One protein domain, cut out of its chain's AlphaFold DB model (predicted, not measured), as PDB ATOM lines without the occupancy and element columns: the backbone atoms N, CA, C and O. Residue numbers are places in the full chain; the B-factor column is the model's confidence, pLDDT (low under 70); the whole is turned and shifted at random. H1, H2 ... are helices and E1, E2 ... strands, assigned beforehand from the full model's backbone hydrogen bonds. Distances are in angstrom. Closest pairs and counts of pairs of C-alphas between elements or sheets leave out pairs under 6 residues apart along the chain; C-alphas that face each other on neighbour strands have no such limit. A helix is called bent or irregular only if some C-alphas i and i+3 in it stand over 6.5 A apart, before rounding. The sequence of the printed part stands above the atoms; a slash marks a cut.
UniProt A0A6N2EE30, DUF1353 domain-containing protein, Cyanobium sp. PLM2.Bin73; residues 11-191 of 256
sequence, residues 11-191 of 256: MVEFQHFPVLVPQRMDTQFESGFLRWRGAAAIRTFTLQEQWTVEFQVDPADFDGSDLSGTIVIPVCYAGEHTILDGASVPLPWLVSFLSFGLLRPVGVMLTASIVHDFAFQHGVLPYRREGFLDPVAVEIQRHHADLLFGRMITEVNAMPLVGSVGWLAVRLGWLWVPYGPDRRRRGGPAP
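Overview. This is residues 11 to 191 of the 256 residues of the protein "DUF1353 domain-containing protein" of Cyanobium sp. PLM2.Bin73 (UniProt A0A6N2EE30). A strongly twisted sheet of five strands, E1, E4, E5, E6 and E7, is covered on one face by H4 and H5, two helices side by side that run across it; H6 packs on H5, on the side away from the sheet. Between the short paired strands E2 and E3 the backbone reaches out to H1 at one end of the longest axis, while the loop between E6 and E7 lies at the other end. The printed part has 181 residues with six named helices and seven named strands, in the order E1 E2 H1 E3 E4 H2 E5 H3 H4 E6 E7 H5 H6, of mixed class, helices and strands. The large sheet, E1 - E4 - E5 - E6 - E7, is antiparallel throughout; the whole is compact, with a radius of gyration of the C-alphas of 16.4 A, and elongated, spanning 56 by 34 by 33 A.

Arrangement. E1, residues 11 to 14, is an edge strand beside E4, residues 51 to 57, with N 13 and O 54 2.8 A apart. E4 neighbours E5, residues 69 to 73, through N 71 and O 53, 2.8 A. E6, residues 124 to 128, pairs with E5 through N 128 and O 70, 2.8 A, and makes a hairpin with E7, residues 136 to 139, through N 125 and O 138, 2.8 A. Apart from E4, E2, residues 20 to 22, is antiparallel to E3, residues 45 to 47, with N 21 and O 46 2.9 A apart. H4, residues 106 to 122, has a kink of 34 degrees near residue 113 and a height over the sheet of 10.4 A. H5, residues 142 to 157, is on the same face at 8.9 A and touches H4, closest at the C-alphas of Ala 112 and Phe 149, 5.5 A, at a shallow tilt of 15 degrees, opposite ways. H5 and H6, residues 160 to 175, form a helical hairpin, closest at the C-alphas of Thr 154 and Gly 163, 4.3 A. H3, residues 92 to 99, is near H6; H2, residues 59 to 62, is close to but not clearly touching H5; H1, residues 32 to 39, touches no helix. Every O i to N i+4 pair is within hydrogen-bond range in H1, H3 and H5, against 10 of 13 in H4 and 10 of 12 in H6; H2 is too short for one.

Along the chain. E1 begins at C-alpha 11 (167.197, 294.624, 133.594). E4 is 19.2 A long, H4 24.2 A and H5 22.4 A. H6, 24.5 A, ends at C-alpha 175 (172.098, 278.122, 109.363) and is only just irregular, with C-alphas 172 and 175 6.6 A apart.

Size, cuts and confidence. The two C-alphas farthest apart, those of Ser 31 and Gly 131, are 57.3 A apart. The printed part has no cut. The link E5 to H3 is long, 18 residues. Mean pLDDT of the printed part is 78.5; 35 residues are under 70, among them residues 86 to 108.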
ATOM      1  N   MET A  11     166.352 293.495 133.191       81.38
ATOM      2  CA  MET A  11     167.197 294.624 133.594       81.38
ATOM      3  C   MET A  11     168.662 294.236 133.422       81.38
ATOM      4  O   MET A  11     169.027 293.103 133.729       81.38
ATOM      5  N   VAL A  12     169.491 295.165 132.944       79.50
ATOM      6  CA  VAL A  12     170.945 294.989 132.805       79.50
ATOM      7  C   VAL A  12     171.641 296.153 133.478       79.50
ATOM      8  O   VAL A  12     171.351 297.310 133.170       79.50
ATOM      9  N   GLU A  13     172.588 295.846 134.354       83.00
ATOM     10  CA  GLU A  13     173.418 296.829 135.031       83.00
ATOM     11  C   GLU A  13     174.901 296.561 134.745       83.00
ATOM     12  O   GLU A  13     175.407 295.441 134.861       83.00
ATOM     13  N   PHE A  14     175.606 297.618 134.337       81.31
ATOM     14  CA  PHE A  14     177.041 297.581 134.077       81.31
ATOM     15  C   PHE A  14     177.782 298.239 135.230       81.31
ATOM     16  O   PHE A  14     177.573 299.418 135.506       81.31
ATOM     17  N   GLN A  15     178.711 297.512 135.850       78.06
ATOM     18  CA  GLN A  15     179.596 298.105 136.859       78.06
ATOM     19  C   GLN A  15     180.592 299.085 136.217       78.06
ATOM     20  O   GLN A  15     180.893 300.137 136.773       78.06
ATOM     21  N   HIS A  16     181.106 298.732 135.036       83.38
ATOM     22  CA  HIS A  16     181.981 299.553 134.199       83.38
ATOM     23  C   HIS A  16     181.871 299.107 132.732       83.38
ATOM     24  O   HIS A  16     181.375 298.017 132.426       83.38
ATOM     25  N   PHE A  17     182.328 299.956 131.808       84.31
ATOM     26  CA  PHE A  17     182.419 299.596 130.393       84.31
ATOM     27  C   PHE A  17     183.613 298.668 130.143       84.31
ATOM     28  O   PHE A  17     184.665 298.882 130.737       84.31
ATOM     29  N   PRO A  18     183.484 297.680 129.243       85.31
ATOM     30  CA  PRO A  18     184.567 296.754 128.942       85.31
ATOM     31  C   PRO A  18     185.722 297.466 128.228       85.31
ATOM     32  O   PRO A  18     185.507 298.196 127.255       85.31
ATOM     33  N   VAL A  19     186.957 297.196 128.655       86.62
ATOM     34  CA  VAL A  19     188.161 297.657 127.950       86.62
ATOM     35  C   VAL A  19     188.565 296.631 126.891       86.62
ATOM     36  O   VAL A  19     189.004 295.518 127.185       86.62
ATOM     37  N   LEU A  20     188.416 297.033 125.629       84.25
ATOM     38  CA  LEU A  20     188.681 296.210 124.453       84.25
ATOM     39  C   LEU A  20     189.846 296.776 123.645       84.25
ATOM     40  O   LEU A  20     189.897 297.977 123.371       84.25
ATOM     41  N   VAL A  21     190.749 295.901 123.200       84.44
ATOM     42  CA  VAL A  21     191.830 296.264 122.277       84.44
ATOM     43  C   VAL A  21     191.553 295.652 120.906       84.44
ATOM     44  O   VAL A  21     191.429 294.430 120.808       84.44
ATOM     45  N   PRO A  22     191.444 296.466 119.841       83.56
ATOM     46  CA  PRO A  22     191.256 295.946 118.494       83.56
ATOM     47  C   PRO A  22     192.499 295.175 118.053       83.56
ATOM     48  O   PRO A  22     193.628 295.650 118.215       83.56
ATOM     49  N   GLN A  23     192.302 294.005 117.451       80.62
ATOM     50  CA  GLN A  23     193.403 293.286 116.827       80.62
ATOM     51  C   GLN A  23     193.786 293.943 115.503       80.62
ATOM     52  O   GLN A  23     192.952 294.462 114.754       80.62
ATOM     53  N   ARG A  24     195.088 293.941 115.220       78.62
ATOM     54  CA  ARG A  24     195.620 294.543 114.003       78.62
ATOM     55  C   ARG A  24     195.187 293.713 112.798       78.62
ATOM     56  O   ARG A  24     195.464 292.523 112.729       78.62
ATOM     57  N   MET A  25     194.549 294.373 111.842       71.44
ATOM     58  CA  MET A  25     194.244 293.798 110.538       71.44
ATOM     59  C   MET A  25     195.306 294.192 109.527       71.44
ATOM     60  O   MET A  25     195.722 295.356 109.470       71.44
ATOM     61  N   ASP A  26     195.685 293.243 108.681       73.44
ATOM     62  CA  ASP A  26     196.470 293.554 107.499       73.44
ATOM     63  C   ASP A  26     195.616 294.390 106.548       73.44
ATOM     64  O   ASP A  26     194.514 294.014 106.162       73.44
ATOM     65  N   THR A  27     196.111 295.581 106.222       67.38
ATOM     66  CA  THR A  27     195.433 296.559 105.353       67.38
ATOM     67  C   THR A  27     196.214 296.829 104.070       67.38
ATOM     68  O   THR A  27     195.730 297.521 103.173       67.38
ATOM     69  N   GLN A  28     197.414 296.257 103.955       71.81
ATOM     70  CA  GLN A  28     198.266 296.370 102.781       71.81
ATOM     71  C   GLN A  28     197.861 295.307 101.759       71.81
ATOM     72  O   GLN A  28     198.435 294.226 101.692       71.81
ATOM     73  N   PHE A  29     196.830 295.617 100.975       76.31
ATOM     74  CA  PHE A  29     196.397 294.777  99.865       76.31
ATOM     75  C   PHE A  29     196.736 295.441  98.529       76.31
ATOM     76  O   PHE A  29     196.299 296.562  98.253       76.31
ATOM     77  N   GLU A  30     197.466 294.729  97.671       72.19
ATOM     78  CA  GLU A  30     197.894 295.248  96.365       72.19
ATOM     79  C   GLU A  30     196.707 295.452  95.401       72.19
ATOM     80  O   GLU A  30     196.652 296.438  94.661       72.19
ATOM     81  N   SER A  31     195.679 294.596  95.466       78.56
ATOM     82  CA  SER A  31     194.520 294.655  94.563       78.56
ATOM     83  C   SER A  31     193.286 295.328  95.184       78.56
ATOM     84  O   SER A  31     193.026 295.240  96.386       78.56
ATOM     85  N   GLY A  32     192.485 296.013  94.358       75.19
ATOM     86  CA  GLY A  32     191.260 296.703  94.797       75.19
ATOM     87  C   GLY A  32     190.184 295.762  95.354       75.19
ATOM     88  O   GLY A  32     189.512 296.101  96.324       75.19
ATOM     89  N   PHE A  33     190.068 294.547  94.806       72.12
ATOM     90  CA  PHE A  33     189.149 293.523  95.318       72.12
ATOM     91  C   PHE A  33     189.566 293.013  96.703       72.12
ATOM     92  O   PHE A  33     188.721 292.869  97.586       72.12
ATOM     93  N   LEU A  34     190.868 292.795  96.926       73.44
ATOM     94  CA  LEU A  34     191.382 292.411  98.242       73.44
ATOM     95  C   LEU A  34     191.222 293.543  99.263       73.44
ATOM     96  O   LEU A  34     190.869 293.262 100.401       73.44
ATOM     97  N   ARG A  35     191.365 294.813  98.854       70.38
ATOM     98  CA  ARG A  35     191.037 295.968  99.713       70.38
ATOM     99  C   ARG A  35     189.569 295.991 100.124       70.38
ATOM    100  O   ARG A  35     189.281 296.197 101.297       70.38
ATOM    101  N   TRP A  36     188.648 295.758  99.190       68.56
ATOM    102  CA  TRP A  36     187.218 295.692  99.501       68.56
ATOM    103  C   TRP A  36     186.892 294.517 100.434       68.56
ATOM    104  O   TRP A  36     186.210 294.699 101.440       68.56
ATOM    105  N   ARG A  37     187.445 293.329 100.159       65.44
ATOM    106  CA  ARG A  37     187.282 292.152 101.022       65.44
ATOM    107  C   ARG A  37     187.892 292.363 102.412       65.44
ATOM    108  O   ARG A  37     187.288 291.950 103.393       65.44
ATOM    109  N   GLY A  38     189.049 293.018 102.497       65.50
ATOM    110  CA  GLY A  38     189.699 293.385 103.754       65.50
ATOM    111  C   GLY A  38     188.910 294.430 104.542       65.50
ATOM    112  O   GLY A  38     188.772 294.308 105.751       65.50
ATOM    113  N   ALA A  39     188.303 295.408 103.864       65.31
ATOM    114  CA  ALA A  39     187.391 296.364 104.493       65.31
ATOM    115  C   ALA A  39     186.106 295.698 105.023       65.31
ATOM    116  O   ALA A  39     185.529 296.179 105.995       65.31
ATOM    117  N   ALA A  40     185.684 294.592 104.404       63.19
ATOM    118  CA  ALA A  40     184.557 293.767 104.835       63.19
ATOM    119  C   ALA A  40     184.940 292.664 105.846       63.19
ATOM    120  O   ALA A  40     184.074 291.879 106.238       63.19
ATOM    121  N   ALA A  41     186.214 292.564 106.244       65.06
ATOM    122  CA  ALA A  41     186.661 291.577 107.218       65.06
ATOM    123  C   ALA A  41     186.121 291.898 108.621       65.06
ATOM    124  O   ALA A  41     186.007 293.060 109.017       65.06
ATOM    125  N   ILE A  42     185.798 290.848 109.377       70.75
ATOM    126  CA  ILE A  42     185.242 290.955 110.729       70.75
ATOM    127  C   ILE A  42     186.327 291.446 111.682       70.75
ATOM    128  O   ILE A  42     187.399 290.846 111.758       70.75
ATOM    129  N   ARG A  43     186.055 292.544 112.392       74.12
ATOM    130  CA  ARG A  43     186.981 293.124 113.371       74.12
ATOM    131  C   ARG A  43     186.950 292.311 114.650       74.12
ATOM    132  O   ARG A  43     185.898 292.192 115.263       74.12
ATOM    133  N   THR A  44     188.109 291.800 115.046       82.69
ATOM    134  CA  THR A  44     188.273 291.089 116.309       82.69
ATOM    135  C   THR A  44     188.833 292.011 117.386       82.69
ATOM    136  O   THR A  44     189.644 292.907 117.123       82.69
ATOM    137  N   PHE A  45     188.396 291.786 118.616       85.44
ATOM    138  CA  PHE A  45     188.797 292.529 119.800       85.44
ATOM    139  C   PHE A  45     189.259 291.554 120.872       85.44
ATOM    140  O   PHE A  45     188.684 290.483 121.033       85.44
ATOM    141  N   THR A  46     190.287 291.925 121.620       87.50
ATOM    142  CA  THR A  46     190.716 291.173 122.801       87.50
ATOM    143  C   THR A  46     190.301 291.934 124.046       87.50
ATOM    144  O   THR A  46     190.534 293.144 124.148       87.50
ATOM    145  N   LEU A  47     189.679 291.221 124.980       88.25
ATOM    146  CA  LEU A  47     189.310 291.759 126.280       88.25
ATOM    147  C   LEU A  47     190.574 291.967 127.131       88.25
ATOM    148  O   LEU A  47     191.392 291.057 127.235       88.25
ATOM    149  N   GLN A  48     190.769 293.163 127.693       89.50
ATOM    150  CA  GLN A  48     191.964 293.485 128.497       89.50
ATOM    151  C   GLN A  48     191.777 293.222 129.988       89.50
ATOM    152  O   GLN A  48     192.737 292.919 130.690       89.50
ATOM    153  N   GLU A  49     190.545 293.341 130.468       90.88
ATOM    154  CA  GLU A  49     190.206 293.191 131.876       90.88
ATOM    155  C   GLU A  49     188.961 292.331 132.043       90.88
ATOM    156  O   GLU A  49     188.121 292.239 131.150       90.88
ATOM    157  N   GLN A  50     188.849 291.682 133.197       90.38
ATOM    158  CA  GLN A  50     187.675 290.890 133.518       90.38
ATOM    159  C   GLN A  50     186.450 291.798 133.564       90.38
ATOM    160  O   GLN A  50     186.363 292.692 134.406       90.38
ATOM    161  N   TRP A  51     185.480 291.521 132.704       92.25
ATOM    162  CA  TRP A  51     184.282 292.334 132.613       92.25
ATOM    163  C   TRP A  51     183.120 291.663 133.334       92.25
ATOM    164  O   TRP A  51     182.906 290.458 133.219       92.25
ATOM    165  N   THR A  52     182.384 292.450 134.113       92.19
ATOM    166  CA  THR A  52     181.285 291.961 134.944       92.19
ATOM    167  C   THR A  52     179.998 292.677 134.568       92.19
ATOM    168  O   THR A  52     179.964 293.907 134.506       92.19
ATOM    169  N   VAL A  53     178.943 291.901 134.337       91.50
ATOM    170  CA  VAL A  53     177.609 292.402 134.004       91.50
ATOM    171  C   VAL A  53     176.577 291.691 134.860       91.50
ATOM    172  O   VAL A  53     176.626 290.471 135.021       91.50
ATOM    173  N   GLU A  54     175.653 292.455 135.424       91.19
ATOM    174  CA  GLU A  54     174.533 291.918 136.183       91.19
ATOM    175  C   GLU A  54     173.263 292.036 135.355       91.19
ATOM    176  O   GLU A  54     173.029 293.051 134.694       91.19
ATOM    177  N   PHE A  55     172.453 290.986 135.356       87.81
ATOM    178  CA  PHE A  55     171.161 291.019 134.697       87.81
ATOM    179  C   PHE A  55     170.136 290.213 135.470       87.81
ATOM    180  O   PHE A  55     170.430 289.197 136.103       87.81
ATOM    181  N   GLN A  56     168.910 290.702 135.397       88.00
ATOM    182  CA  GLN A  56     167.730 290.056 135.941       88.00
ATOM    183  C   GLN A  56     166.855 289.660 134.764       88.00
ATOM    184  O   GLN A  56     166.571 290.492 133.896       88.00
ATOM    185  N   VAL A  57     166.469 288.389 134.716       87.31
ATOM    186  CA  VAL A  57     165.604 287.843 133.671       87.31
ATOM    187  C   VAL A  57     164.358 287.244 134.297       87.31
ATOM    188  O   VAL A  57     164.410 286.661 135.375       87.31
ATOM    189  N   ASP A  58     163.237 287.340 133.594       86.19
ATOM    190  CA  ASP A  58     162.080 286.507 133.893       86.19
ATOM    191  C   ASP A  58     162.349 285.066 133.404       86.19
ATOM    192  O   ASP A  58     162.539 284.869 132.199       86.19
ATOM    193  N   PRO A  59     162.350 284.037 134.278       85.94
ATOM    194  CA  PRO A  59     162.533 282.645 133.859       85.94
ATOM    195  C   PRO A  59     161.518 282.187 132.801       85.94
ATOM    196  O   PRO A  59     161.811 281.274 132.024       85.94
ATOM    197  N   ALA A  60     160.341 282.822 132.728       84.88
ATOM    198  CA  ALA A  60     159.338 282.535 131.704       84.88
ATOM    199  C   ALA A  60     159.843 282.811 130.274       84.88
ATOM    200  O   ALA A  60     159.427 282.123 129.341       84.88
ATOM    201  N   ASP A  61     160.771 283.755 130.099       83.69
ATOM    202  CA  ASP A  61     161.378 284.066 128.800       83.69
ATOM    203  C   ASP A  61     162.424 283.015 128.367       83.69
ATOM    204  O   ASP A  61     162.792 282.956 127.192       83.69
ATOM    205  N   PHE A  62     162.903 282.173 129.292       86.62
ATOM    206  CA  PHE A  62     164.040 281.264 129.093       86.62
ATOM    207  C   PHE A  62     163.689 279.793 129.367       86.62
ATOM    208  O   PHE A  62     164.495 279.027 129.897       86.62
ATOM    209  N   ASP A  63     162.481 279.371 128.986       85.25
ATOM    210  CA  ASP A  63     161.986 277.994 129.158       85.25
ATOM    211  C   ASP A  63     162.022 277.511 130.629       85.25
ATOM    212  O   ASP A  63     162.241 276.331 130.906       85.25
ATOM    213  N   GLY A  64     161.845 278.428 131.587       84.00
ATOM    214  CA  GLY A  64     161.944 278.160 133.026       84.00
ATOM    215  C   GLY A  64     163.373 278.164 133.579       84.00
ATOM    216  O   GLY A  64     163.562 277.903 134.766       84.00
ATOM    217  N   SER A  65     164.377 278.461 132.748       83.69
ATOM    218  CA  SER A  65     165.771 278.584 133.182       83.69
ATOM    219  C   SER A  65     165.982 279.937 133.853       83.69
ATOM    220  O   SER A  65     165.834 280.974 133.209       83.69
ATOM    221  N   ASP A  66     166.356 279.937 135.130       85.94
ATOM    222  CA  ASP A  66     166.798 281.161 135.796       85.94
ATOM    223  C   ASP A  66     168.239 281.467 135.385       85.94
ATOM    224  O   ASP A  66     169.188 280.800 135.804       85.94
ATOM    225  N   LEU A  67     168.379 282.451 134.501       86.19
ATOM    226  CA  LEU A  67     169.672 282.982 134.086       86.19
ATOM    227  C   LEU A  67     170.031 284.247 134.873       86.19
ATOM    228  O   LEU A  67     170.997 284.904 134.522       86.19
ATOM    229  N   SER A  68     169.284 284.628 135.910       89.56
ATOM    230  CA  SER A  68     169.563 285.866 136.640       89.56
ATOM    231  C   SER A  68     170.875 285.773 137.417       89.56
ATOM    232  O   SER A  68     171.207 284.738 138.001       89.56
ATOM    233  N   GLY A  69     171.616 286.878 137.461       90.62
ATOM    234  CA  GLY A  69     172.804 287.004 138.294       90.62
ATOM    235  C   GLY A  69     173.926 287.803 137.648       90.62
ATOM    236  O   GLY A  69     173.753 288.527 136.668       90.62
ATOM    237  N   THR A  70     175.111 287.668 138.235       92.62
ATOM    238  CA  THR A  70     176.314 288.378 137.807       92.62
ATOM    239  C   THR A  70     177.163 287.485 136.903       92.62
ATOM    240  O   THR A  70     177.785 286.535 137.382       92.62
ATOM    241  N   ILE A  71     177.235 287.798 135.609       92.38
ATOM    242  CA  ILE A  71     178.183 287.168 134.681       92.38
ATOM    243  C   ILE A  71     179.544 287.842 134.787       92.38
ATOM    244  O   ILE A  71     179.653 289.065 134.872       92.38
ATOM    245  N   VAL A  72     180.591 287.024 134.717       93.50
ATOM    246  CA  VAL A  72     181.986 287.449 134.782       93.50
ATOM    247  C   VAL A  72     182.745 286.927 133.567       93.50
ATOM    248  O   VAL A  72     183.221 285.799 133.582       93.50
ATOM    249  N   ILE A  73     182.896 287.742 132.526       93.00
ATOM    250  CA  ILE A  73     183.661 287.367 131.332       93.00
ATOM    251  C   ILE A  73     185.161 287.533 131.626       93.00
ATOM    252  O   ILE A  73     185.617 288.662 131.838       93.00
ATOM    253  N   PRO A  74     185.944 286.438 131.678       92.62
ATOM    254  CA  PRO A  74     187.365 286.518 131.982       92.62
ATOM    255  C   PRO A  74     188.172 286.960 130.756       92.62
ATOM    256  O   PRO A  74     187.744 286.799 129.619       92.62
ATOM    257  N   VAL A  75     189.383 287.469 130.990       90.81
ATOM    258  CA  VAL A  75     190.356 287.781 129.922       90.81
ATOM    259  C   VAL A  75     190.861 286.513 129.233       90.81
ATOM    260  O   VAL A  75     191.159 286.529 128.039       90.81
ATOM    261  N   CYS A  76     190.963 285.422 129.995       88.69
ATOM    262  CA  CYS A  76     191.365 284.115 129.505       88.69
ATOM    263  C   CYS A  76     190.355 283.058 129.945       88.69
ATOM    264  O   CYS A  76     189.991 282.995 131.121       88.69
ATOM    265  N   TYR A  77     189.961 282.187 129.025       87.88
ATOM    266  CA  TYR A  77     189.094 281.050 129.303       87.88
ATOM    267  C   TYR A  77     189.670 279.795 128.652       87.88
ATOM    268  O   TYR A  77     190.119 279.831 127.512       87.88
ATOM    269  N   ALA A  78     189.708 278.686 129.395       85.19
ATOM    270  CA  ALA A  78     190.280 277.413 128.936       85.19
ATOM    271  C   ALA A  78     191.722 277.505 128.371       85.19
ATOM    272  O   ALA A  78     192.112 276.708 127.525       85.19
ATOM    273  N   GLY A  79     192.529 278.457 128.857       83.12
ATOM    274  CA  GLY A  79     193.919 278.654 128.419       83.12
ATOM    275  C   GLY A  79     194.092 279.543 127.183       83.12
ATOM    276  O   GLY A  79     195.226 279.758 126.760       83.12
ATOM    277  N   GLU A  80     193.010 280.099 126.636       84.31
ATOM    278  CA  GLU A  80     193.033 281.005 125.486       84.31
ATOM    279  C   GLU A  80     192.554 282.406 125.880       84.31
ATOM    280  O   GLU A  80     191.721 282.561 126.774       84.31
ATOM    281  N   HIS A  81     193.073 283.441 125.212       87.06
ATOM    282  CA  HIS A  81     192.550 284.798 125.361       87.06
ATOM    283  C   HIS A  81     191.131 284.883 124.803       87.06
ATOM    284  O   HIS A  81     190.858 284.387 123.711       87.06
ATOM    285  N   THR A  82     190.248 285.580 125.510       87.31
ATOM    286  CA  THR A  82     188.893 285.851 125.035       87.31
ATOM    287  C   THR A  82     188.947 286.849 123.879       87.31
ATOM    288  O   THR A  82     189.232 288.041 124.054       87.31
ATOM    289  N   ILE A  83     188.704 286.330 122.675       86.19
ATOM    290  CA  ILE A  83     188.644 287.084 121.422       86.19
ATOM    291  C   ILE A  83     187.176 287.245 121.042       86.19
ATOM    292  O   ILE A  83     186.437 286.272 120.964       86.19
ATOM    293  N   LEU A  84     186.759 288.476 120.786       85.94
ATOM    294  CA  LEU A  84     185.387 288.852 120.468       85.94
ATOM    295  C   LEU A  84     185.328 289.317 119.015       85.94
ATOM    296  O   LEU A  84     186.224 290.039 118.572       85.94
ATOM    297  N   ASP A  85     184.302 288.920 118.273       75.81
ATOM    298  CA  ASP A  85     184.133 289.224 116.848       75.81
ATOM    299  C   ASP A  85     182.962 290.187 116.573       75.81
ATOM    300  O   ASP A  85     182.741 290.583 115.426       75.81
ATOM    301  N   GLY A  86     182.283 290.655 117.626       65.56
ATOM    302  CA  GLY A  86     181.301 291.734 117.542       65.56
ATOM    303  C   GLY A  86     179.913 291.246 117.140       65.56
ATOM    304  O   GLY A  86     179.259 291.906 116.328       65.56
ATOM    305  N   ALA A  87     179.477 290.132 117.742       60.75
ATOM    306  CA  ALA A  87     178.295 289.343 117.417       60.75
ATOM    307  C   ALA A  87     178.525 288.636 116.086       60.75
ATOM    308  O   ALA A  87     178.566 289.287 115.041       60.75
ATOM    309  N   SER A  88     178.660 287.307 116.117       55.22
ATOM    310  CA  SER A  88     178.834 286.443 114.938       55.22
ATOM    311  C   SER A  88     177.616 286.483 113.989       55.22
ATOM    312  O   SER A  88     176.894 285.501 113.792       55.22
ATOM    313  N   VAL A  89     177.346 287.640 113.388       55.09
ATOM    314  CA  VAL A  89     176.281 287.882 112.422       55.09
ATOM    315  C   VAL A  89     176.778 287.393 111.058       55.09
ATOM    316  O   VAL A  89     177.802 287.871 110.567       55.09
ATOM    317  N   PRO A  90     176.058 286.478 110.384       43.97
ATOM    318  CA  PRO A  90     176.526 285.789 109.172       43.97
ATOM    319  C   PRO A  90     176.733 286.703 107.947       43.97
ATOM    320  O   PRO A  90     177.166 286.234 106.896       43.97
ATOM    321  N   LEU A  91     176.392 287.992 108.036       54.16
ATOM    322  CA  LEU A  91     176.381 288.927 106.914       54.16
ATOM    323  C   LEU A  91     177.132 290.217 107.301       54.16
ATOM    324  O   LEU A  91     176.510 291.171 107.772       54.16
ATOM    325  N   PRO A  92     178.455 290.301 107.054       47.38
ATOM    326  CA  PRO A  92     179.263 291.498 107.329       47.38
ATOM    327  C   PRO A  92     178.749 292.765 106.621       47.38
ATOM    328  O   PRO A  92     178.920 293.884 107.105       47.38
ATOM    329  N   TRP A  93     178.062 292.600 105.484       45.09
ATOM    330  CA  TRP A  93     177.395 293.689 104.766       45.09
ATOM    331  C   TRP A  93     176.089 294.132 105.432       45.09
ATOM    332  O   TRP A  93     175.756 295.307 105.344       45.09
ATOM    333  N   LEU A  94     175.372 293.236 106.124       47.19
ATOM    334  CA  LEU A  94     174.197 293.584 106.926       47.19
ATOM    335  C   LEU A  94     174.639 294.363 108.164       47.19
ATOM    336  O   LEU A  94     174.036 295.383 108.466       47.19
ATOM    337  N   VAL A  95     175.741 293.953 108.807       50.25
ATOM    338  CA  VAL A  95     176.396 294.731 109.872       50.25
ATOM    339  C   VAL A  95     176.822 296.090 109.332       50.25
ATOM    340  O   VAL A  95     176.442 297.093 109.906       50.25
ATOM    341  N   SER A  96     177.482 296.167 108.174       44.25
ATOM    342  CA  SER A  96     177.845 297.454 107.562       44.25
ATOM    343  C   SER A  96     176.616 298.324 107.253       44.25
ATOM    344  O   SER A  96     176.590 299.493 107.619       44.25
ATOM    345  N   PHE A  97     175.564 297.774 106.644       47.19
ATOM    346  CA  PHE A  97     174.331 298.503 106.314       47.19
ATOM    347  C   PHE A  97     173.580 298.974 107.568       47.19
ATOM    348  O   PHE A  97     173.103 300.108 107.624       47.19
ATOM    349  N   LEU A  98     173.546 298.141 108.609       47.59
ATOM    350  CA  LEU A  98     172.998 298.485 109.913       47.59
ATOM    351  C   LEU A  98     173.869 299.536 110.629       47.59
ATOM    352  O   LEU A  98     173.332 300.509 111.152       47.59
ATOM    353  N   SER A  99     175.198 299.419 110.587       43.81
ATOM    354  CA  SER A  99     176.167 300.349 111.185       43.81
ATOM    355  C   SER A  99     176.259 301.704 110.467       43.81
ATOM    356  O   SER A  99     176.606 302.699 111.105       43.81
ATOM    357  N   PHE A 100     175.943 301.784 109.167       46.44
ATOM    358  CA  PHE A 100     176.009 303.032 108.391       46.44
ATOM    359  C   PHE A 100     174.816 303.979 108.616       46.44
ATOM    360  O   PHE A 100     174.915 305.151 108.251       46.44
ATOM    361  N   GLY A 101     173.720 303.527 109.241       43.66
ATOM    362  CA  GLY A 101     172.528 304.361 109.439       43.66
ATOM    363  C   GLY A 101     171.780 304.135 110.750       43.66
ATOM    364  O   GLY A 101     171.545 305.095 111.471       43.66
ATOM    365  N   LEU A 102     171.426 302.892 111.092       43.56
ATOM    366  CA  LEU A 102     170.427 302.615 112.138       43.56
ATOM    367  C   LEU A 102     171.029 302.178 113.489       43.56
ATOM    368  O   LEU A 102     170.471 302.478 114.537       43.56
ATOM    369  N   LEU A 103     172.178 301.497 113.473       46.06
ATOM    370  CA  LEU A 103     172.834 300.871 114.631       46.06
ATOM    371  C   LEU A 103     174.125 301.592 115.043       46.06
ATOM    372  O   LEU A 103     175.085 300.989 115.521       46.06
ATOM    373  N   ARG A 104     174.145 302.919 114.904       42.00
ATOM    374  CA  ARG A 104     175.296 303.758 115.255       42.00
ATOM    375  C   ARG A 104     175.533 304.033 116.757       42.00
ATOM    376  O   ARG A 104     176.431 304.832 117.021       42.00
ATOM    377  N   PRO A 105     174.894 303.387 117.761       46.75
ATOM    378  CA  PRO A 105     175.521 303.264 119.073       46.75
ATOM    379  C   PRO A 105     176.484 302.062 119.051       46.75
ATOM    380  O   PRO A 105     176.236 301.011 119.637       46.75
ATOM    381  N   VAL A 106     177.612 302.233 118.346       52.94
ATOM    382  CA  VAL A 106     178.649 301.199 118.123       52.94
ATOM    383  C   VAL A 106     179.184 300.621 119.440       52.94
ATOM    384  O   VAL A 106     179.519 299.446 119.494       52.94
ATOM    385  N   GLY A 107     179.220 301.411 120.518       55.31
ATOM    386  CA  GLY A 107     179.664 300.938 121.834       55.31
ATOM    387  C   GLY A 107     178.642 300.068 122.572       55.31
ATOM    388  O   GLY A 107     179.030 299.184 123.323       55.31
ATOM    389  N   VAL A 108     177.344 300.278 122.342       60.12
ATOM    390  CA  VAL A 108     176.266 299.600 123.084       60.12
ATOM    391  C   VAL A 108     175.958 298.220 122.511       60.12
ATOM    392  O   VAL A 108     175.713 297.271 123.247       60.12
ATOM    393  N   MET A 109     175.996 298.071 121.187       70.00
ATOM    394  CA  MET A 109     175.901 296.735 120.598       70.00
ATOM    395  C   MET A 109     177.117 295.875 120.934       70.00
ATOM    396  O   MET A 109     176.981 294.664 121.085       70.00
ATOM    397  N   LEU A 110     178.279 296.513 121.092       77.06
ATOM    398  CA  LEU A 110     179.522 295.841 121.435       77.06
ATOM    399  C   LEU A 110     179.479 295.235 122.843       77.06
ATOM    400  O   LEU A 110     180.021 294.156 123.034       77.06
ATOM    401  N   THR A 111     178.812 295.862 123.821       82.75
ATOM    402  CA  THR A 111     178.683 295.274 125.171       82.75
ATOM    403  C   THR A 111     177.795 294.032 125.167       82.75
ATOM    404  O   THR A 111     178.164 293.012 125.747       82.75
ATOM    405  N   ALA A 112     176.656 294.081 124.471       86.69
ATOM    406  CA  ALA A 112     175.786 292.917 124.304       86.69
ATOM    407  C   ALA A 112     176.485 291.789 123.529       86.69
ATOM    408  O   ALA A 112     176.299 290.612 123.849       86.69
ATOM    409  N   SER A 113     177.321 292.132 122.543       87.88
ATOM    410  CA  SER A 113     178.051 291.130 121.774       87.88
ATOM    411  C   SER A 113     179.103 290.390 122.589       87.88
ATOM    412  O   SER A 113     179.345 289.233 122.294       87.88
ATOM    413  N   ILE A 114     179.687 290.988 123.637       90.56
ATOM    414  CA  ILE A 114     180.669 290.284 124.485       90.56
ATOM    415  C   ILE A 114     180.059 289.022 125.098       90.56
ATOM    416  O   ILE A 114     180.641 287.940 125.016       90.56
ATOM    417  N   VAL A 115     178.877 289.162 125.706       92.19
ATOM    418  CA  VAL A 115     178.174 288.043 126.349       92.19
ATOM    419  C   VAL A 115     177.760 287.010 125.304       92.19
ATOM    420  O   VAL A 115     177.926 285.810 125.524       92.19
ATOM    421  N   HIS A 116     177.249 287.475 124.159       91.56
ATOM    422  CA  HIS A 116     176.827 286.607 123.058       91.56
ATOM    423  C   HIS A 116     177.996 285.811 122.474       91.56
ATOM    424  O   HIS A 116     177.915 284.586 122.456       91.56
ATOM    425  N   ASP A 117     179.087 286.475 122.082       90.06
ATOM    426  CA  ASP A 117     180.282 285.866 121.483       90.06
ATOM    427  C   ASP A 117     180.888 284.831 122.435       90.06
ATOM    428  O   ASP A 117     181.183 283.705 122.027       90.06
ATOM    429  N   PHE A 118     181.002 285.165 123.726       92.12
ATOM    430  CA  PHE A 118     181.519 284.241 124.733       92.12
ATOM    431  C   PHE A 118     180.632 282.994 124.868       92.12
ATOM    432  O   PHE A 118     181.122 281.861 124.786       92.12
ATOM    433  N   ALA A 119     179.315 283.187 125.011       92.00
ATOM    434  CA  ALA A 119     178.354 282.086 125.055       92.00
ATOM    435  C   ALA A 119     178.397 281.238 123.776       92.00
ATOM    436  O   ALA A 119     178.174 280.028 123.826       92.00
ATOM    437  N   PHE A 120     178.682 281.855 122.630       88.69
ATOM    438  CA  PHE A 120     178.755 281.180 121.342       88.69
ATOM    439  C   PHE A 120     179.989 280.310 121.185       88.69
ATOM    440  O   PHE A 120     179.889 279.176 120.709       88.69
ATOM    441  N   GLN A 121     181.142 280.839 121.580       88.31
ATOM    442  CA  GLN A 121     182.424 280.155 121.464       88.31
ATOM    443  C   GLN A 121     182.520 278.997 122.454       88.31
ATOM    444  O   GLN A 121     182.968 277.908 122.092       88.31
ATOM    445  N   HIS A 122     182.049 279.204 123.685       90.31
ATOM    446  CA  HIS A 122     182.263 278.252 124.774       90.31
ATOM    447  C   HIS A 122     181.013 277.464 125.177       90.31
ATOM    448  O   HIS A 122     181.133 276.479 125.901       90.31
ATOM    449  N   GLY A 123     179.822 277.838 124.701       90.25
ATOM    450  CA  GLY A 123     178.570 277.159 125.058       90.25
ATOM    451  C   GLY A 123     178.145 277.359 126.516       90.25
ATOM    452  O   GLY A 123     177.250 276.669 127.001       90.25
ATOM    453  N   VAL A 124     178.806 278.265 127.237       92.75
ATOM    454  CA  VAL A 124     178.625 278.478 128.673       92.75
ATOM    455  C   VAL A 124     178.718 279.958 129.013       92.75
ATOM    456  O   VAL A 124     179.356 280.727 128.291       92.75
ATOM    457  N   LEU A 125     178.128 280.342 130.141       93.56
ATOM    458  CA  LEU A 125     178.303 281.652 130.756       93.56
ATOM    459  C   LEU A 125     178.821 281.493 132.197       93.56
ATOM    460  O   LEU A 125     178.240 280.734 132.971       93.56
ATOM    461  N   PRO A 126     179.926 282.159 132.563       93.62
ATOM    462  CA  PRO A 126     180.492 282.128 133.910       93.62
ATOM    463  C   PRO A 126     179.709 283.043 134.859       93.62
ATOM    464  O   PRO A 126     179.769 284.266 134.732       93.62
ATOM    465  N   TYR A 127     179.015 282.465 135.839       92.56
ATOM    466  CA  TYR A 127     178.272 283.208 136.862       92.56
ATOM    467  C   TYR A 127     179.045 283.284 138.171       92.56
ATOM    468  O   TYR A 127     179.529 282.273 138.687       92.56
ATOM    469  N   ARG A 128     179.099 284.473 138.767       90.75
ATOM    470  CA  ARG A 128     179.535 284.642 140.152       90.75
ATOM    471  C   ARG A 128     178.411 284.181 141.079       90.75
ATOM    472  O   ARG A 128     177.308 284.716 141.028       90.75
ATOM    473  N   ARG A 129     178.700 283.198 141.932       83.00
ATOM    474  CA  ARG A 129     177.795 282.748 142.999       83.00
ATOM    475  C   ARG A 129     178.292 283.239 144.346       83.00
ATOM    476  O   ARG A 129     179.492 283.213 144.609       83.00
ATOM    477  N   GLU A 130     177.366 283.641 145.208       76.81
ATOM    478  CA  GLU A 130     177.697 283.969 146.592       76.81
ATOM    479  C   GLU A 130     178.375 282.770 147.273       76.81
ATOM    480  O   GLU A 130     177.920 281.631 147.167       76.81
ATOM    481  N   GLY A 131     179.507 283.026 147.931       71.69
ATOM    482  CA  GLY A 131     180.301 282.001 148.614       71.69
ATOM    483  C   GLY A 131     181.339 281.274 147.753       71.69
ATOM    484  O   GLY A 131     182.137 280.522 148.310       71.69
ATOM    485  N   PHE A 132     181.394 281.515 146.439       76.50
ATOM    486  CA  PHE A 132     182.439 280.979 145.560       76.50
ATOM    487  C   PHE A 132     183.390 282.091 145.105       76.50
ATOM    488  O   PHE A 132     182.953 283.163 144.690       76.50
ATOM    489  N   LEU A 133     184.699 281.830 145.187       76.25
ATOM    490  CA  LEU A 133     185.731 282.749 144.686       76.25
ATOM    491  C   LEU A 133     185.776 282.751 143.153       76.25
ATOM    492  O   LEU A 133     185.909 283.811 142.544       76.25
ATOM    493  N   ASP A 134     185.606 281.574 142.547       83.06
ATOM    494  CA  ASP A 134     185.675 281.392 141.102       83.06
ATOM    495  C   ASP A 134     184.275 281.361 140.461       83.06
ATOM    496  O   ASP A 134     183.345 280.777 141.032       83.06
ATOM    497  N   PRO A 135     184.100 281.957 139.266       88.19
ATOM    498  CA  PRO A 135     182.852 281.866 138.519       88.19
ATOM    499  C   PRO A 135     182.505 280.421 138.143       88.19
ATOM    500  O   PRO A 135     183.351 279.654 137.682       88.19
ATOM    501  N   VAL A 136     181.229 280.065 138.269       89.88
ATOM    502  CA  VAL A 136     180.700 278.759 137.868       89.88
ATOM    503  C   VAL A 136     180.218 278.840 136.424       89.88
ATOM    504  O   VAL A 136     179.335 279.634 136.106       89.88
ATOM    505  N   ALA A 137     180.777 278.008 135.545       91.00
ATOM    506  CA  ALA A 137     180.326 277.902 134.162       91.00
ATOM    507  C   ALA A 137     178.946 277.229 134.099       91.00
ATOM    508  O   ALA A 137     178.795 276.061 134.463       91.00
ATOM    509  N   VAL A 138     177.943 277.966 133.631       90.88
ATOM    510  CA  VAL A 138     176.581 277.474 133.407       90.88
ATOM    511  C   VAL A 138     176.390 277.254 131.913       90.88
ATOM    512  O   VAL A 138     176.614 278.169 131.122       90.88
ATOM    513  N   GLU A 139     175.994 276.045 131.515       90.44
ATOM    514  CA  GLU A 139     175.671 275.746 130.120       90.44
ATOM    515  C   GLU A 139     174.457 276.563 129.679       90.44
ATOM    516  O   GLU A 139     173.432 276.597 130.362       90.44
ATOM    517  N   ILE A 140     174.582 277.231 128.535       90.50
ATOM    518  CA  ILE A 140     173.496 278.005 127.942       90.50
ATOM    519  C   ILE A 140     173.151 277.416 126.581       90.50
ATOM    520  O   ILE A 140     173.992 276.852 125.884       90.50
ATOM    521  N   GLN A 141     171.882 277.500 126.196       89.50
ATOM    522  CA  GLN A 141     171.473 277.118 124.854       89.50
ATOM    523  C   GLN A 141     171.623 278.306 123.911       89.50
ATOM    524  O   GLN A 141     171.393 279.457 124.279       89.50
ATOM    525  N   ARG A 142     171.936 278.034 122.643       88.56
ATOM    526  CA  ARG A 142     172.087 279.081 121.627       88.56
ATOM    527  C   ARG A 142     170.897 280.037 121.567       88.56
ATOM    528  O   ARG A 142     171.099 281.236 121.459       88.56
ATOM    529  N   HIS A 143     169.663 279.527 121.607       87.44
ATOM    530  CA  HIS A 143     168.486 280.396 121.503       87.44
ATOM    531  C   HIS A 143     168.307 281.295 122.724       87.44
ATOM    532  O   HIS A 143     167.827 282.413 122.561       87.44
ATOM    533  N   HIS A 144     168.735 280.849 123.908       90.62
ATOM    534  CA  HIS A 144     168.795 281.688 125.104       90.62
ATOM    535  C   HIS A 144     169.886 282.749 124.976       90.62
ATOM    536  O   HIS A 144     169.628 283.901 125.295       90.62
ATOM    537  N   ALA A 145     171.057 282.405 124.433       91.56
ATOM    538  CA  ALA A 145     172.108 283.386 124.150       91.56
ATOM    539  C   ALA A 145     171.652 284.436 123.115       91.56
ATOM    540  O   ALA A 145     171.839 285.633 123.328       91.56
ATOM    541  N   ASP A 146     170.994 284.008 122.029       90.31
ATOM    542  CA  ASP A 146     170.408 284.896 121.016       90.31
ATOM    543  C   ASP A 146     169.358 285.833 121.651       90.31
ATOM    544  O   ASP A 146     169.345 287.036 121.379       90.31
ATOM    545  N   LEU A 147     168.477 285.295 122.508       90.31
ATOM    546  CA  LEU A 147     167.442 286.062 123.211       90.31
ATOM    547  C   LEU A 147     168.044 287.069 124.195       90.31
ATOM    548  O   LEU A 147     167.649 288.235 124.180       90.31
ATOM    549  N   LEU A 148     169.025 286.641 124.992       91.56
ATOM    550  CA  LEU A 148     169.752 287.489 125.933       91.56
ATOM    551  C   LEU A 148     170.404 288.668 125.202       91.56
ATOM    552  O   LEU A 148     170.229 289.811 125.614       91.56
ATOM    553  N   PHE A 149     171.042 288.417 124.057       90.69
ATOM    554  CA  PHE A 149     171.598 289.465 123.198       90.69
ATOM    555  C   PHE A 149     170.540 290.490 122.758       90.69
ATOM    556  O   PHE A 149     170.731 291.697 122.916       90.69
ATOM    557  N   GLY A 150     169.392 290.028 122.255       87.81
ATOM    558  CA  GLY A 150     168.290 290.905 121.844       87.81
ATOM    559  C   GLY A 150     167.708 291.739 122.990       87.81
ATOM    560  O   GLY A 150     167.410 292.927 122.811       87.81
ATOM    561  N   ARG A 151     167.570 291.136 124.175       89.81
ATOM    562  CA  ARG A 151     167.100 291.803 125.398       89.81
ATOM    563  C   ARG A 151     168.103 292.850 125.882       89.81
ATOM    564  O   ARG A 151     167.704 293.992 126.095       89.81
ATOM    565  N   MET A 152     169.394 292.518 125.934       88.19
ATOM    566  CA  MET A 152     170.464 293.470 126.257       88.19
ATOM    567  C   MET A 152     170.458 294.658 125.296       88.19
ATOM    568  O   MET A 152     170.452 295.804 125.728       88.19
ATOM    569  N   ILE A 153     170.377 294.418 123.988       84.88
ATOM    570  CA  ILE A 153     170.310 295.510 123.008       84.88
ATOM    571  C   ILE A 153     169.062 296.369 123.213       84.88
ATOM    572  O   ILE A 153     169.151 297.592 123.090       84.88
ATOM    573  N   THR A 154     167.912 295.754 123.498       84.44
ATOM    574  CA  THR A 154     166.664 296.485 123.758       84.44
ATOM    575  C   THR A 154     166.819 297.421 124.948       84.44
ATOM    576  O   THR A 154     166.475 298.596 124.833       84.44
ATOM    577  N   GLU A 155     167.367 296.902 126.046       85.50
ATOM    578  CA  GLU A 155     167.514 297.629 127.304       85.50
ATOM    579  C   GLU A 155     168.522 298.769 127.171       85.50
ATOM    580  O   GLU A 155     168.205 299.927 127.432       85.50
ATOM    581  N   VAL A 156     169.719 298.476 126.661       81.00
ATOM    582  CA  VAL A 156     170.803 299.466 126.635       81.00
ATOM    583  C   VAL A 156     170.558 300.558 125.589       81.00
ATOM    584  O   VAL A 156     170.983 301.695 125.779       81.00
ATOM    585  N   ASN A 157     169.849 300.256 124.493       73.94
ATOM    586  CA  ASN A 157     169.479 301.277 123.505       73.94
ATOM    587  C   ASN A 157     168.134 301.956 123.796       73.94
ATOM    588  O   ASN A 157     167.790 302.896 123.081       73.94
ATOM    589  N   ALA A 158     167.351 301.467 124.765       78.75
ATOM    590  CA  ALA A 158     165.948 301.845 124.968       78.75
ATOM    591  C   ALA A 158     165.102 301.783 123.670       78.75
ATOM    592  O   ALA A 158     164.160 302.554 123.472       78.75
ATOM    593  N   MET A 159     165.452 300.871 122.753       76.88
ATOM    594  CA  MET A 159     164.842 300.741 121.423       76.88
ATOM    595  C   MET A 159     164.484 299.273 121.133       76.88
ATOM    596  O   MET A 159     165.314 298.525 120.605       76.88
ATOM    597  N   PRO A 160     163.231 298.850 121.396       76.88
ATOM    598  CA  PRO A 160     162.782 297.466 121.185       76.88
ATOM    599  C   PRO A 160     162.957 296.957 119.753       76.88
ATOM    600  O   PRO A 160     163.256 295.783 119.526       76.88
ATOM    601  N   LEU A 161     162.808 297.852 118.772       74.44
ATOM    602  CA  LEU A 161     163.005 297.524 117.362       74.44
ATOM    603  C   LEU A 161     164.457 297.115 117.079       74.44
ATOM    604  O   LEU A 161     164.692 296.125 116.392       74.44
ATOM    605  N   VAL A 162     165.422 297.846 117.638       75.62
ATOM    606  CA  VAL A 162     166.856 297.581 117.454       75.62
ATOM    607  C   VAL A 162     167.235 296.234 118.070       75.62
ATOM    608  O   VAL A 162     167.909 295.437 117.417       75.62
ATOM    609  N   GLY A 163     166.725 295.926 119.265       79.12
ATOM    610  CA  GLY A 163     166.926 294.618 119.898       79.12
ATOM    611  C   GLY A 163     166.310 293.460 119.122       79.12
ATOM    612  O   GLY A 163     166.953 292.427 118.950       79.12
ATOM    613  N   SER A 164     165.111 293.654 118.570       80.94
ATOM    614  CA  SER A 164     164.431 292.644 117.749       80.94
ATOM    615  C   SER A 164     165.167 292.377 116.430       80.94
ATOM    616  O   SER A 164     165.299 291.225 116.017       80.94
ATOM    617  N   VAL A 165     165.691 293.422 115.778       78.62
ATOM    618  CA  VAL A 165     166.521 293.294 114.566       78.62
ATOM    619  C   VAL A 165     167.849 292.605 114.886       78.62
ATOM    620  O   VAL A 165     168.254 291.710 114.145       78.62
ATOM    621  N   GLY A 166     168.500 292.971 115.996       79.19
ATOM    622  CA  GLY A 166     169.727 292.324 116.466       79.19
ATOM    623  C   GLY A 166     169.522 290.834 116.748       79.19
ATOM    624  O   GLY A 166     170.248 290.003 116.204       79.19
ATOM    625  N   TRP A 167     168.479 290.499 117.513       86.69
ATOM    626  CA  TRP A 167     168.054 289.122 117.770       86.69
ATOM    627  C   TRP A 167     167.829 288.350 116.470       86.69
ATOM    628  O   TRP A 167     168.393 287.277 116.280       86.69
ATOM    629  N   LEU A 168     167.058 288.912 115.535       81.62
ATOM    630  CA  LEU A 168     166.771 288.260 114.260       81.62
ATOM    631  C   LEU A 168     168.055 288.020 113.452       81.62
ATOM    632  O   LEU A 168     168.209 286.954 112.859       81.62
ATOM    633  N   ALA A 169     168.991 288.972 113.453       80.69
ATOM    634  CA  ALA A 169     170.255 288.856 112.733       80.69
ATOM    635  C   ALA A 169     171.120 287.692 113.254       80.69
ATOM    636  O   ALA A 169     171.573 286.867 112.454       80.69
ATOM    637  N   VAL A 170     171.301 287.573 114.575       81.56
ATOM    638  CA  VAL A 170     172.057 286.451 115.172       81.56
ATOM    639  C   VAL A 170     171.304 285.126 115.036       81.56
ATOM    640  O   VAL A 170     171.901 284.078 114.756       81.56
ATOM    641  N   ARG A 171     169.970 285.181 115.113       84.44
ATOM    642  CA  ARG A 171     169.100 284.014 114.989       84.44
ATOM    643  C   ARG A 171     169.106 283.435 113.577       84.44
ATOM    644  O   ARG A 171     169.145 282.219 113.417       84.44
ATOM    645  N   LEU A 172     169.134 284.276 112.543       80.25
ATOM    646  CA  LEU A 172     169.310 283.845 111.149       80.25
ATOM    647  C   LEU A 172     170.703 283.256 110.894       80.25
ATOM    648  O   LEU A 172     170.855 282.381 110.039       80.25
ATOM    649  N   GLY A 173     171.699 283.633 111.703       75.75
ATOM    650  CA  GLY A 173     172.991 282.948 111.781       75.75
ATOM    651  C   GLY A 173     172.893 281.463 112.128       75.75
ATOM    652  O   GLY A 173     173.900 280.759 112.031       75.75
ATOM    653  N   TRP A 174     171.720 280.950 112.519       81.50
ATOM    654  CA  TRP A 174     171.501 279.535 112.848       81.50
ATOM    655  C   TRP A 174     171.920 278.568 111.752       81.50
ATOM    656  O   TRP A 174     172.445 277.493 112.045       81.50
ATOM    657  N   LEU A 175     171.784 278.980 110.495       76.25
ATOM    658  CA  LEU A 175     172.098 278.122 109.363       76.25
ATOM    659  C   LEU A 175     173.611 277.947 109.120       76.25
ATOM    660  O   LEU A 175     174.017 276.907 108.602       76.25
ATOM    661  N   TRP A 176     174.438 278.924 109.507       75.81
ATOM    662  CA  TRP A 176     175.850 278.989 109.091       75.81
ATOM    663  C   TRP A 176     176.861 279.074 110.232       75.81
ATOM    664  O   TRP A 176     178.014 278.696 110.033       75.81
ATOM    665  N   VAL A 177     176.461 279.553 111.412       78.25
ATOM    666  CA  VAL A 177     177.388 279.788 112.524       78.25
ATOM    667  C   VAL A 177     177.333 278.602 113.495       78.25
ATOM    668  O   VAL A 177     176.256 278.328 114.039       78.25
ATOM    669  N   PRO A 178     178.442 277.871 113.706       80.50
ATOM    670  CA  PRO A 178     178.496 276.768 114.661       80.50
ATOM    671  C   PRO A 178     178.432 277.278 116.106       80.50
ATOM    672  O   PRO A 178     178.905 278.373 116.387       80.50
ATOM    673  N   TYR A 179     177.869 276.478 117.016       85.12
ATOM    674  CA  TYR A 179     177.710 276.837 118.428       85.12
ATOM    675  C   TYR A 179     178.494 275.891 119.351       85.12
ATOM    676  O   TYR A 179     178.451 274.667 119.174       85.12
ATOM    677  N   GLY A 180     179.157 276.466 120.356       83.75
ATOM    678  CA  GLY A 180     179.913 275.766 121.391       83.75
ATOM    679  C   GLY A 180     181.316 275.305 120.963       83.75
ATOM    680  O   GLY A 180     181.682 275.405 119.786       83.75
ATOM    681  N   PRO A 181     182.086 274.731 121.907       76.94
ATOM    682  CA  PRO A 181     183.507 274.423 121.724       76.94
ATOM    683  C   PRO A 181     183.737 273.367 120.638       76.94
ATOM    684  O   PRO A 181     184.638 273.497 119.814       76.94
ATOM    685  N   ASP A 182     182.858 272.365 120.554       75.38
ATOM    686  CA  ASP A 182     182.964 271.300 119.552       75.38
ATOM    687  C   ASP A 182     182.528 271.740 118.147       75.38
ATOM    688  O   ASP A 182     182.658 270.964 117.198       75.38
ATOM    689  N   ARG A 183     181.927 272.935 117.995       69.12
ATOM    690  CA  ARG A 183     181.351 273.481 116.745       69.12
ATOM    691  C   ARG A 183     180.367 272.560 115.995       69.12
ATOM    692  O   ARG A 183     179.943 272.870 114.883       69.12
ATOM    693  N   ARG A 184     179.974 271.431 116.594       63.22
ATOM    694  CA  ARG A 184     179.072 270.408 116.028       63.22
ATOM    695  C   ARG A 184     177.613 270.605 116.426       63.22
ATOM    696  O   ARG A 184     176.727 270.035 115.794       63.22
ATOM    697  N   ARG A 185     177.343 271.402 117.461       63.31
ATOM    698  CA  ARG A 185     175.982 271.668 117.925       63.31
ATOM    699  C   ARG A 185     175.391 272.797 117.075       63.31
ATOM    700  O   ARG A 185     175.863 273.928 117.113       63.31
ATOM    701  N   ARG A 186     174.329 272.519 116.313       64.31
ATOM    702  CA  ARG A 186     173.393 273.572 115.882       64.31
ATOM    703  C   ARG A 186     172.471 273.815 117.068       64.31
ATOM    704  O   ARG A 186     171.477 273.119 117.224       64.31
ATOM    705  N   GLY A 187     172.899 274.678 117.989       59.81
ATOM    706  CA  GLY A 187     172.195 274.874 119.255       59.81
ATOM    707  C   GLY A 187     170.742 275.322 119.049       59.81
ATOM    708  O   GLY A 187     170.479 276.240 118.273       59.81
ATOM    709  N   GLY A 188     169.815 274.682 119.763       73.56
ATOM    710  CA  GLY A 188     168.404 275.063 119.826       73.56
ATOM    711  C   GLY A 188     167.572 274.790 118.558       73.56
ATOM    712  O   GLY A 188     168.104 274.441 117.498       73.56
ATOM    713  N   PRO A 189     166.240 274.956 118.654       78.88
ATOM    714  CA  PRO A 189     165.322 274.740 117.539       78.88
ATOM    715  C   PRO A 189     165.590 275.733 116.406       78.88
ATOM    716  O   PRO A 189     165.979 276.874 116.654       78.88
ATOM    717  N   ALA A 190     165.353 275.329 115.159       82.31
ATOM    718  CA  ALA A 190     165.469 276.243 114.028       82.31
ATOM    719  C   ALA A 190     164.397 277.348 114.115       82.31
ATOM    720  O   ALA A 190     163.251 277.068 114.484       82.31
ATOM    721  N   PRO A 191     164.715 278.600 113.745       84.38
ATOM    722  CA  PRO A 191     163.754 279.699 113.744       84.38
ATOM    723  C   PRO A 191     162.850 279.635 112.500       84.38
ATOM    724  O   PRO A 191     162.872 280.529 111.656       84.38
TER     725      PRO A 191